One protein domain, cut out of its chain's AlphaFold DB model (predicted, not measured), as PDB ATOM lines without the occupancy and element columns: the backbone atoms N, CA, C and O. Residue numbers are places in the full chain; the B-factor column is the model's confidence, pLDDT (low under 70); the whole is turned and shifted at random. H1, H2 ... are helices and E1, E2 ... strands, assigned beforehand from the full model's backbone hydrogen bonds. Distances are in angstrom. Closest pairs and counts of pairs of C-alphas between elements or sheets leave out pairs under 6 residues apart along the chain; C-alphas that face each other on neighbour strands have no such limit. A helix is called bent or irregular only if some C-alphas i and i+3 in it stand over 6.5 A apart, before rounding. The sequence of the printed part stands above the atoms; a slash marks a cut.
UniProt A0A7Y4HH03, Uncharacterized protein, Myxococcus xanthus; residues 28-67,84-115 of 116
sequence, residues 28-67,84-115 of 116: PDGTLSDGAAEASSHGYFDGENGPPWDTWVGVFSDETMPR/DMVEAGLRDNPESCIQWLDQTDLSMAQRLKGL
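AT A GLANCE: This is residues 28 to 67 and 84 to 115 of the 116 residues of an uncharacterized protein of Myxococcus xanthus (UniProt A0A7Y4HH03). Two short helices, H1 and H2, pack together at one end, a lone helix H3 sits at the opposite end, and two largely irregular stretches of chain bridge the distance between the ends. One of these passes through the middle with the short strand E2; the other brings the longer strand E1 along one side, where residues 53 to 59 stick out. The printed part has 72 residues, with three named helices and two named strands in the order H1, E1, H2, E2, H3; the strands form no sheet with each other. The class is mixed, helices and strands, though under half of the residues are in named elements. The whole is only just compact, close to loose, with a radius of gyration of the C-alphas of 13.0 A and spans of 35 by 27 by 21 A.

HOW THE PARTS SIT: H1, residues 36 to 40, and H2, residues 84 to 91, touch, with the C-alphas of Ala 37 and Gly 89 the closest at 4.0 A and the centres 8.4 A apart. E1, residues 56 to 61, pairs with no named strand and is apart from both of these helices. E2, residues 98 to 100, also pairs with no named strand; its closest C-alphas to H2 are those of Ile 98 and Leu 90, 6.4 A apart. E1 and E2 are apart. H3, residues 107 to 113, touches no helix and is apart from E1 and from E2. In H1, H2 and H3 every O i to N i+4 pair is within hydrogen-bond range.

IN THESE COORDINATES: The printed part begins at Pro 28, and H1 starts at C-alpha 36, at (-22.685, 40.464, 61.296). Residues 41 to 55 have no named element and lead to E1, which is 14.9 A long. H2 is the longest helix by residues and measures 10.7 A from first to last C-alpha, starting at C-alpha 84, at (-12.398, 49.735, 54.837). E2 has three residues, and its centre is 3.6 A from the mean of the C-alphas. H3 is 10.0 A long and ends at C-alpha 113, at (-0.047, 57.686, 73.853).

THE WHOLE: The two C-alphas farthest apart are those of Asp 34 and Leu 115, 36.6 A. Residues 68 to 83 are not printed, and C-alphas 67 and 84 are 33.4 A apart across this cut, which falls in the link from E1 to H2. The link from H1 to E1 is long, at 15 residues; those from H2 to E2 and from E2 to H3 are short, at 6 residues each. Residues 53 to 59, of which 56 to 59 belong to E1, stand free. The mean pLDDT of the printed part is 93.6, and no printed residue is under 70.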
ATOM      1  N   PRO A  28     -13.328  38.726  73.785       93.75
ATOM      2  CA  PRO A  28     -14.000  37.448  73.546       93.75
ATOM      3  C   PRO A  28     -15.193  37.211  74.480       93.75
ATOM      4  O   PRO A  28     -16.204  36.678  74.047       93.75
ATOM      5  N   ASP A  29     -15.126  37.667  75.732       91.31
ATOM      6  CA  ASP A  29     -16.225  37.505  76.699       91.31
ATOM      7  C   ASP A  29     -17.443  38.398  76.393       91.31
ATOM      8  O   ASP A  29     -18.517  38.207  76.964       91.31
ATOM      9  N   GLY A  30     -17.279  39.387  75.507       88.62
ATOM     10  CA  GLY A  30     -18.321  40.334  75.115       88.62
ATOM     11  C   GLY A  30     -18.996  40.019  73.781       88.62
ATOM     12  O   GLY A  30     -19.830  40.811  73.355       88.62
ATOM     13  N   THR A  31     -18.625  38.926  73.109       92.06
ATOM     14  CA  THR A  31     -19.109  38.601  71.758       92.06
ATOM     15  C   THR A  31     -20.546  38.065  71.754       92.06
ATOM     16  O   THR A  31     -20.936  37.300  72.642       92.06
ATOM     17  N   LEU A  32     -21.337  38.433  70.738       92.00
ATOM     18  CA  LEU A  32     -22.613  37.769  70.431       92.00
ATOM     19  C   LEU A  32     -22.465  36.648  69.398       92.00
ATOM     20  O   LEU A  32     -23.355  35.799  69.312       92.00
ATOM     21  N   SER A  33     -21.368  36.654  68.633       90.69
ATOM     22  CA  SER A  33     -21.084  35.695  67.557       90.69
ATOM     23  C   SER A  33     -22.255  35.520  66.583       90.69
ATOM     24  O   SER A  33     -22.695  34.410  66.278       90.69
ATOM     25  N   ASP A  34     -22.815  36.642  66.126       93.75
ATOM     26  CA  ASP A  34     -23.978  36.676  65.231       93.75
ATOM     27  C   ASP A  34     -23.612  36.679  63.733       93.75
ATOM     28  O   ASP A  34     -24.498  36.591  62.878       93.75
ATOM     29  N   GLY A  35     -22.313  36.754  63.411       95.56
ATOM     30  CA  GLY A  35     -21.775  36.786  62.050       95.56
ATOM     31  C   GLY A  35     -21.945  38.121  61.311       95.56
ATOM     32  O   GLY A  35     -21.595  38.213  60.130       95.56
ATOM     33  N   ALA A  36     -22.459  39.174  61.954       96.88
ATOM     34  CA  ALA A  36     -22.685  40.464  61.296       96.88
ATOM     35  C   ALA A  36     -21.369  41.150  60.888       96.88
ATOM     36  O   ALA A  36     -21.241  41.653  59.764       96.88
ATOM     37  N   ALA A  37     -20.358  41.114  61.764       97.56
ATOM     38  CA  ALA A  37     -19.037  41.665  61.467       97.56
ATOM     39  C   ALA A  37     -18.305  40.865  60.375       97.56
ATOM     40  O   ALA A  37     -17.638  41.457  59.526       97.56
ATOM     41  N   GLU A  38     -18.451  39.537  60.343       98.19
ATOM     42  CA  GLU A  38     -17.906  38.683  59.274       98.19
ATOM     43  C   GLU A  38     -18.491  39.080  57.913       98.19
ATOM     44  O   GLU A  38     -17.751  39.363  56.963       98.19
ATOM     45  N   ALA A  39     -19.823  39.157  57.829       98.00
ATOM     46  CA  ALA A  39     -20.528  39.443  56.585       98.00
ATOM     47  C   ALA A  39     -20.163  40.819  56.007       98.00
ATOM     48  O   ALA A  39     -19.887  40.942  54.812       98.00
ATOM     49  N   SER A  40     -20.130  41.853  56.847       98.19
ATOM     50  CA  SER A  40     -19.840  43.232  56.431       98.19
ATOM     51  C   SER A  40     -18.358  43.469  56.125       98.19
ATOM     52  O   SER A  40     -18.020  44.226  55.208       98.19
ATOM     53  N   SER A  41     -17.459  42.776  56.827       98.38
ATOM     54  CA  SER A  41     -16.011  42.864  56.610       98.38
ATOM     55  C   SER A  41     -15.480  41.940  55.510       98.38
ATOM     56  O   SER A  41     -14.277  41.918  55.266       98.38
ATOM     57  N   HIS A  42     -16.356  41.206  54.815       97.81
ATOM     58  CA  HIS A  42     -15.988  40.228  53.783       97.81
ATOM     59  C   HIS A  42     -15.026  39.142  54.302       97.81
ATOM     60  O   HIS A  42     -14.118  38.714  53.587       97.81
ATOM     61  N   GLY A  43     -15.235  38.701  55.545       97.69
ATOM     62  CA  GLY A  43     -14.442  37.651  56.184       97.69
ATOM     63  C   GLY A  43     -13.103  38.115  56.759       97.69
ATOM     64  O   GLY A  43     -12.238  37.278  57.002       97.69
ATOM     65  N   TYR A  44     -12.897  39.424  56.958       98.38
ATOM     66  CA  TYR A  44     -11.768  39.884  57.774       98.38
ATOM     67  C   TYR A  44     -11.937  39.415  59.223       98.38
ATOM     68  O   TYR A  44     -11.006  38.867  59.809       98.38
ATOM     69  N   PHE A  45     -13.129  39.631  59.781       98.50
ATOM     70  CA  PHE A  45     -13.562  38.998  61.021       98.50
ATOM     71  C   PHE A  45     -14.148  37.622  60.718       98.50
ATOM     72  O   PHE A  45     -14.812  37.457  59.695       98.50
ATOM     73  N   ASP A  46     -13.921  36.655  61.602       97.38
ATOM     74  CA  ASP A  46     -14.638  35.381  61.569       97.38
ATOM     75  C   ASP A  46     -16.032  35.492  62.219       97.38
ATOM     76  O   ASP A  46     -16.420  36.546  62.736       97.38
ATOM     77  N   GLY A  47     -16.799  34.399  62.190       96.06
ATOM     78  CA  GLY A  47     -18.147  34.345  62.768       96.06
ATOM     79  C   GLY A  47     -18.216  34.624  64.277       96.06
ATOM     80  O   GLY A  47     -19.293  34.916  64.791       96.06
ATOM     81  N   GLU A  48     -17.080  34.593  64.979       96.31
ATOM     82  CA  GLU A  48     -16.949  34.876  66.412       96.31
ATOM     83  C   GLU A  48     -16.355  36.277  66.675       96.31
ATOM     84  O   GLU A  48     -15.944  36.574  67.799       96.31
ATOM     85  N   ASN A  49     -16.312  37.144  65.653       97.19
ATOM     86  CA  ASN A  49     -15.680  38.473  65.639       97.19
ATOM     87  C   ASN A  49     -14.140  38.462  65.758       97.19
ATOM     88  O   ASN A  49     -13.514  39.516  65.923       97.19
ATOM     89  N   GLY A  50     -13.505  37.296  65.653       97.44
ATOM     90  CA  GLY A  50     -12.061  37.137  65.751       97.44
ATOM     91  C   GLY A  50     -11.330  37.758  64.552       97.44
ATOM     92  O   GLY A  50     -11.692  37.484  63.407       97.44
ATOM     93  N   PRO A  51     -10.288  38.588  64.766       98.12
ATOM     94  CA  PRO A  51      -9.427  39.055  63.683       98.12
ATOM     95  C   PRO A  51      -8.454  37.945  63.231       98.12
ATOM     96  O   PRO A  51      -8.196  37.007  63.997       98.12
ATOM     97  N   PRO A  52      -7.815  38.074  62.051       98.06
ATOM     98  CA  PRO A  52      -6.903  37.060  61.522       98.06
ATOM     99  C   PRO A  52      -5.763  36.730  62.498       98.06
ATOM    100  O   PRO A  52      -5.059  37.621  62.977       98.06
ATOM    101  N   TRP A  53      -5.582  35.447  62.812       97.56
ATOM    102  CA  TRP A  53      -4.653  34.966  63.849       97.56
ATOM    103  C   TRP A  53      -3.176  35.288  63.591       97.56
ATOM    104  O   TRP A  53      -2.385  35.403  64.525       97.56
ATOM    105  N   ASP A  54      -2.805  35.488  62.333       97.31
ATOM    106  CA  ASP A  54      -1.481  35.921  61.889       97.31
ATOM    107  C   ASP A  54      -1.183  37.398  62.204       97.31
ATOM    108  O   ASP A  54      -0.028  37.822  62.141       97.31
ATOM    109  N   THR A  55      -2.198  38.174  62.594       97.19
ATOM    110  CA  THR A  55      -2.068  39.591  62.975       97.19
ATOM    111  C   THR A  55      -2.057  39.829  64.485       97.19
ATOM    112  O   THR A  55      -1.969  40.975  64.939       97.19
ATOM    113  N   TRP A  56      -2.166  38.769  65.286       98.06
ATOM    114  CA  TRP A  56      -2.264  38.882  66.735       98.06
ATOM    115  C   TRP A  56      -0.948  39.373  67.344       98.06
ATOM    116  O   TRP A  56       0.129  38.845  67.080       98.06
ATOM    117  N   VAL A  57      -1.052  40.383  68.206       97.25
ATOM    118  CA  VAL A  57       0.068  40.921  68.989       97.25
ATOM    119  C   VAL A  57       0.137  40.231  70.351       97.25
ATOM    120  O   VAL A  57       1.225  39.911  70.827       97.25
ATOM    121  N   GLY A  58      -1.015  39.991  70.982       97.25
ATOM    122  CA  GLY A  58      -1.103  39.289  72.263       97.25
ATOM    123  C   GLY A  58      -2.440  39.482  72.974       97.25
ATOM    124  O   GLY A  58      -3.245  40.324  72.579       97.25
ATOM    125  N   VAL A  59      -2.649  38.707  74.038       96.75
ATOM    126  CA  VAL A  59      -3.787  38.843  74.958       96.75
ATOM    127  C   VAL A  59      -3.333  39.618  76.189       96.75
ATOM    128  O   VAL A  59      -2.261  39.356  76.738       96.75
ATOM    129  N   PHE A  60      -4.142  40.583  76.603       95.62
ATOM    130  CA  PHE A  60      -3.860  41.498  77.699       95.62
ATOM    131  C   PHE A  60      -5.057  41.567  78.629       95.62
ATOM    132  O   PHE A  60      -6.184  41.372  78.191       95.62
ATOM    133  N   SER A  61      -4.805  41.914  79.886       93.44
ATOM    134  CA  SER A  61      -5.852  42.176  80.868       93.44
ATOM    135  C   SER A  61      -5.846  43.654  81.244       93.44
ATOM    136  O   SER A  61      -4.772  44.249  81.374       93.44
ATOM    137  N   ASP A  62      -7.020  44.249  81.457       90.94
ATOM    138  CA  ASP A  62      -7.129  45.589  82.037       90.94
ATOM    139  C   ASP A  62      -7.754  45.562  83.433       90.94
ATOM    140  O   ASP A  62      -8.917  45.214  83.619       90.94
ATOM    141  N   GLU A  63      -6.981  45.957  84.442       86.44
ATOM    142  CA  GLU A  63      -7.464  46.040  85.822       86.44
ATOM    143  C   GLU A  63      -8.397  47.234  86.059       86.44
ATOM    144  O   GLU A  63      -9.085  47.269  87.080       86.44
ATOM    145  N   THR A  64      -8.448  48.209  85.141       83.50
ATOM    146  CA  THR A  64      -9.382  49.339  85.252       83.50
ATOM    147  C   THR A  64     -10.811  48.956  84.865       83.50
ATOM    148  O   THR A  64     -11.737  49.712  85.158       83.50
ATOM    149  N   MET A  65     -11.002  47.802  84.219       82.81
ATOM    150  CA  MET A  65     -12.315  47.260  83.863       82.81
ATOM    151  C   MET A  65     -13.026  46.640  85.080       82.81
ATOM    152  O   MET A  65     -12.373  46.055  85.957       82.81
ATOM    153  N   PRO A  66     -14.370  46.708  85.150       80.50
ATOM    154  CA  PRO A  66     -15.139  45.994  86.163       80.50
ATOM    155  C   PRO A  66     -14.857  44.485  86.128       80.50
ATOM    156  O   PRO A  66     -14.989  43.843  85.099       80.50
ATOM    157  N   ARG A  67     -14.545  43.873  87.279       71.69
ATOM    158  CA  ARG A  67     -14.178  42.438  87.362       71.69
ATOM    159  C   ARG A  67     -15.222  41.456  86.808       71.69
ATOM    160  O   ARG A  67     -14.923  40.276  86.674       71.69
ATOM    161  N   ASP A  84     -10.996  49.646  55.269       98.38
ATOM    162  CA  ASP A  84     -12.398  49.735  54.837       98.38
ATOM    163  C   ASP A  84     -13.219  48.499  55.247       98.38
ATOM    164  O   ASP A  84     -14.387  48.622  55.616       98.38
ATOM    165  N   MET A  85     -12.600  47.312  55.223       98.56
ATOM    166  CA  MET A  85     -13.233  46.061  55.656       98.56
ATOM    167  C   MET A  85     -13.458  46.058  57.170       98.56
ATOM    168  O   MET A  85     -14.544  45.719  57.635       98.56
ATOM    169  N   VAL A  86     -12.457  46.495  57.935       98.44
ATOM    170  CA  VAL A  86     -12.553  46.601  59.392       98.44
ATOM    171  C   VAL A  86     -13.592  47.640  59.801       98.44
ATOM    172  O   VAL A  86     -14.445  47.339  60.623       98.44
ATOM    173  N   GLU A  87     -13.597  48.826  59.195       98.31
ATOM    174  CA  GLU A  87     -14.590  49.877  59.470       98.31
ATOM    175  C   GLU A  87     -16.021  49.453  59.095       98.31
ATOM    176  O   GLU A  87     -16.992  49.943  59.672       98.31
ATOM    177  N   ALA A  88     -16.195  48.556  58.119       98.38
ATOM    178  CA  ALA A  88     -17.492  47.928  57.863       98.38
ATOM    179  C   ALA A  88     -17.887  46.977  59.003       98.38
ATOM    180  O   ALA A  88     -18.961  47.154  59.571       98.38
ATOM    181  N   GLY A  89     -16.990  46.071  59.402       98.12
ATOM    182  CA  GLY A  89     -17.215  45.146  60.519       98.12
ATOM    183  C   GLY A  89     -17.520  45.842  61.846       98.12
ATOM    184  O   GLY A  89     -18.465  45.471  62.532       98.12
ATOM    185  N   LEU A  90     -16.775  46.899  62.178       98.00
ATOM    186  CA  LEU A  90     -16.982  47.687  63.397       98.00
ATOM    187  C   LEU A  90     -18.357  48.366  63.441       98.00
ATOM    188  O   LEU A  90     -18.957  48.461  64.507       98.00
ATOM    189  N   ARG A  91     -18.864  48.855  62.301       97.69
ATOM    190  CA  ARG A  91     -20.183  49.512  62.234       97.69
ATOM    191  C   ARG A  91     -21.339  48.540  62.435       97.69
ATOM    192  O   ARG A  91     -22.362  48.948  62.980       97.69
ATOM    193  N   ASP A  92     -21.151  47.293  62.020       96.31
ATOM    194  CA  ASP A  92     -22.173  46.250  62.077       96.31
ATOM    195  C   ASP A  92     -21.985  45.308  63.285       96.31
ATOM    196  O   ASP A  92     -22.668  44.294  63.369       96.31
ATOM    197  N   ASN A  93     -21.105  45.649  64.240       95.44
ATOM    198  CA  ASN A  93     -20.914  44.932  65.507       95.44
ATOM    199  C   ASN A  93     -21.646  45.649  66.667       95.44
ATOM    200  O   ASN A  93     -21.080  46.553  67.292       95.44
ATOM    201  N   PRO A  94     -22.913  45.305  66.967       89.69
ATOM    202  CA  PRO A  94     -23.726  46.031  67.946       89.69
ATOM    203  C   PRO A  94     -23.225  45.912  69.393       89.69
ATOM    204  O   PRO A  94     -23.433  46.827  70.190       89.69
ATOM    205  N   GLU A  95     -22.563  44.814  69.752       92.12
ATOM    206  CA  GLU A  95     -22.004  44.562  71.084       92.12
ATOM    207  C   GLU A  95     -20.704  45.330  71.356       92.12
ATOM    208  O   GLU A  95     -20.265  45.404  72.504       92.12
ATOM    209  N   SER A  96     -20.107  45.939  70.325       94.00
ATOM    210  CA  SER A  96     -18.852  46.696  70.426       94.00
ATOM    211  C   SER A  96     -17.709  45.887  71.061       94.00
ATOM    212  O   SER A  96     -16.860  46.438  71.768       94.00
ATOM    213  N   CYS A  97     -17.672  44.573  70.826       95.06
ATOM    214  CA  CYS A  97     -16.604  43.702  71.315       95.06
ATOM    215  C   CYS A  97     -15.320  43.853  70.490       95.06
ATOM    216  O   CYS A  97     -14.257  43.450  70.949       95.06
ATOM    217  N   ILE A  98     -15.395  44.459  69.304       97.44
ATOM    218  CA  ILE A  98     -14.253  44.853  68.474       97.44
ATOM    219  C   ILE A  98     -14.167  46.378  68.389       97.44
ATOM    220  O   ILE A  98     -15.169  47.045  68.147       97.44
ATOM    221  N   GLN A  99     -12.985  46.956  68.630       97.38
ATOM    222  CA  GLN A  99     -12.790  48.417  68.646       97.38
ATOM    223  C   GLN A  99     -11.365  48.800  68.232       97.38
ATOM    224  O   GLN A  99     -10.424  48.021  68.377       97.38
ATOM    225  N   TRP A 100     -11.159  50.034  67.774       97.50
ATOM    226  CA  TRP A 100      -9.805  50.566  67.631       97.50
ATOM    227  C   TRP A 100      -9.200  50.889  68.997       97.50
ATOM    228  O   TRP A 100      -9.804  51.606  69.793       97.50
ATOM    229  N   LEU A 101      -7.969  50.431  69.255       95.88
ATOM    230  CA  LEU A 101      -7.318  50.629  70.554       95.88
ATOM    231  C   LEU A 101      -7.205  52.116  70.924       95.88
ATOM    232  O   LEU A 101      -7.427  52.488  72.074       95.88
ATOM    233  N   ASP A 102      -6.886  52.979  69.957       93.38
ATOM    234  CA  ASP A 102      -6.699  54.418  70.172       93.38
ATOM    235  C   ASP A 102      -7.992  55.186  70.498       93.38
ATOM    236  O   ASP A 102      -7.915  56.324  70.978       93.38
ATOM    237  N   GLN A 103      -9.149  54.548  70.309       93.56
ATOM    238  CA  GLN A 103     -10.487  55.065  70.607       93.56
ATOM    239  C   GLN A 103     -11.057  54.534  71.930       93.56
ATOM    240  O   GLN A 103     -12.210  54.806  72.247       93.56
ATOM    241  N   THR A 104     -10.254  53.813  72.715       92.56
ATOM    242  CA  THR A 104     -10.662  53.272  74.017       92.56
ATOM    243  C   THR A 104      -9.968  53.971  75.182       92.56
ATOM    244  O   THR A 104      -8.917  54.603  75.027       92.56
ATOM    245  N   ASP A 105     -10.535  53.794  76.375       91.38
ATOM    246  CA  ASP A 105      -9.955  54.256  77.641       91.38
ATOM    247  C   ASP A 105      -9.080  53.195  78.329       91.38
ATOM    248  O   ASP A 105      -8.676  53.372  79.480       91.38
ATOM    249  N   LEU A 106      -8.741  52.110  77.624       91.94
ATOM    250  CA  LEU A 106      -7.867  51.058  78.137       91.94
ATOM    251  C   LEU A 106      -6.503  51.612  78.558       91.94
ATOM    252  O   LEU A 106      -5.897  52.459  77.890       91.94
ATOM    253  N   SER A 107      -5.952  51.048  79.625       92.94
ATOM    254  CA  SER A 107      -4.617  51.357  80.131       92.94
ATOM    255  C   SER A 107      -3.539  51.202  79.054       92.94
ATOM    256  O   SER A 107      -2.609  52.010  79.000       92.94
ATOM    257  N   MET A 108      -3.672  50.229  78.146       93.25
ATOM    258  CA  MET A 108      -2.757  50.066  77.015       93.25
ATOM    259  C   MET A 108      -2.836  51.241  76.031       93.25
ATOM    260  O   MET A 108      -1.799  51.747  75.600       93.25
ATOM    261  N   ALA A 109      -4.038  51.737  75.725       92.44
ATOM    262  CA  ALA A 109      -4.215  52.907  74.867       92.44
ATOM    263  C   ALA A 109      -3.534  54.147  75.470       92.44
ATOM    264  O   ALA A 109      -2.856  54.898  74.763       92.44
ATOM    265  N   GLN A 110      -3.643  54.329  76.789       91.06
ATOM    266  CA  GLN A 110      -2.974  55.419  77.509       91.06
ATOM    267  C   GLN A 110      -1.448  55.262  77.521       91.06
ATOM    268  O   GLN A 110      -0.720  56.225  77.274       91.06
ATOM    269  N   ARG A 111      -0.947  54.039  77.742       89.62
ATOM    270  CA  ARG A 111       0.493  53.735  77.701       89.62
ATOM    271  C   ARG A 111       1.098  54.063  76.339       89.62
ATOM    272  O   ARG A 111       2.142  54.705  76.295       89.62
ATOM    273  N   LEU A 112       0.443  53.685  75.241       86.44
ATOM    274  CA  LEU A 112       0.944  53.950  73.887       86.44
ATOM    275  C   LEU A 112       0.943  55.442  73.530       86.44
ATOM    276  O   LEU A 112       1.860  55.901  72.851       86.44
ATOM    277  N   LYS A 113      -0.037  56.219  74.012       82.38
ATOM    278  CA  LYS A 113      -0.047  57.686  73.853       82.38
ATOM    279  C   LYS A 113       1.157  58.342  74.540       82.38
ATOM    280  O   LYS A 113       1.700  59.295  73.998       82.38
ATOM    281  N   GLY A 114       1.593  57.813  75.686       72.62
ATOM    282  CA  GLY A 114       2.761  58.308  76.427       72.62
ATOM    283  C   GLY A 114       4.127  57.891  75.866       72.62
ATOM    284  O   GLY A 114       5.143  58.368  76.364       72.62
ATOM    285  N   LEU A 115       4.171  57.002  74.866       72.25
ATOM    286  CA  LEU A 115       5.408  56.577  74.192       72.25
ATOM    287  C   LEU A 115       5.733  57.403  72.935       72.25
ATOM    288  O   LEU A 115       6.787  57.184  72.336       72.25
TER     289      LEU A 115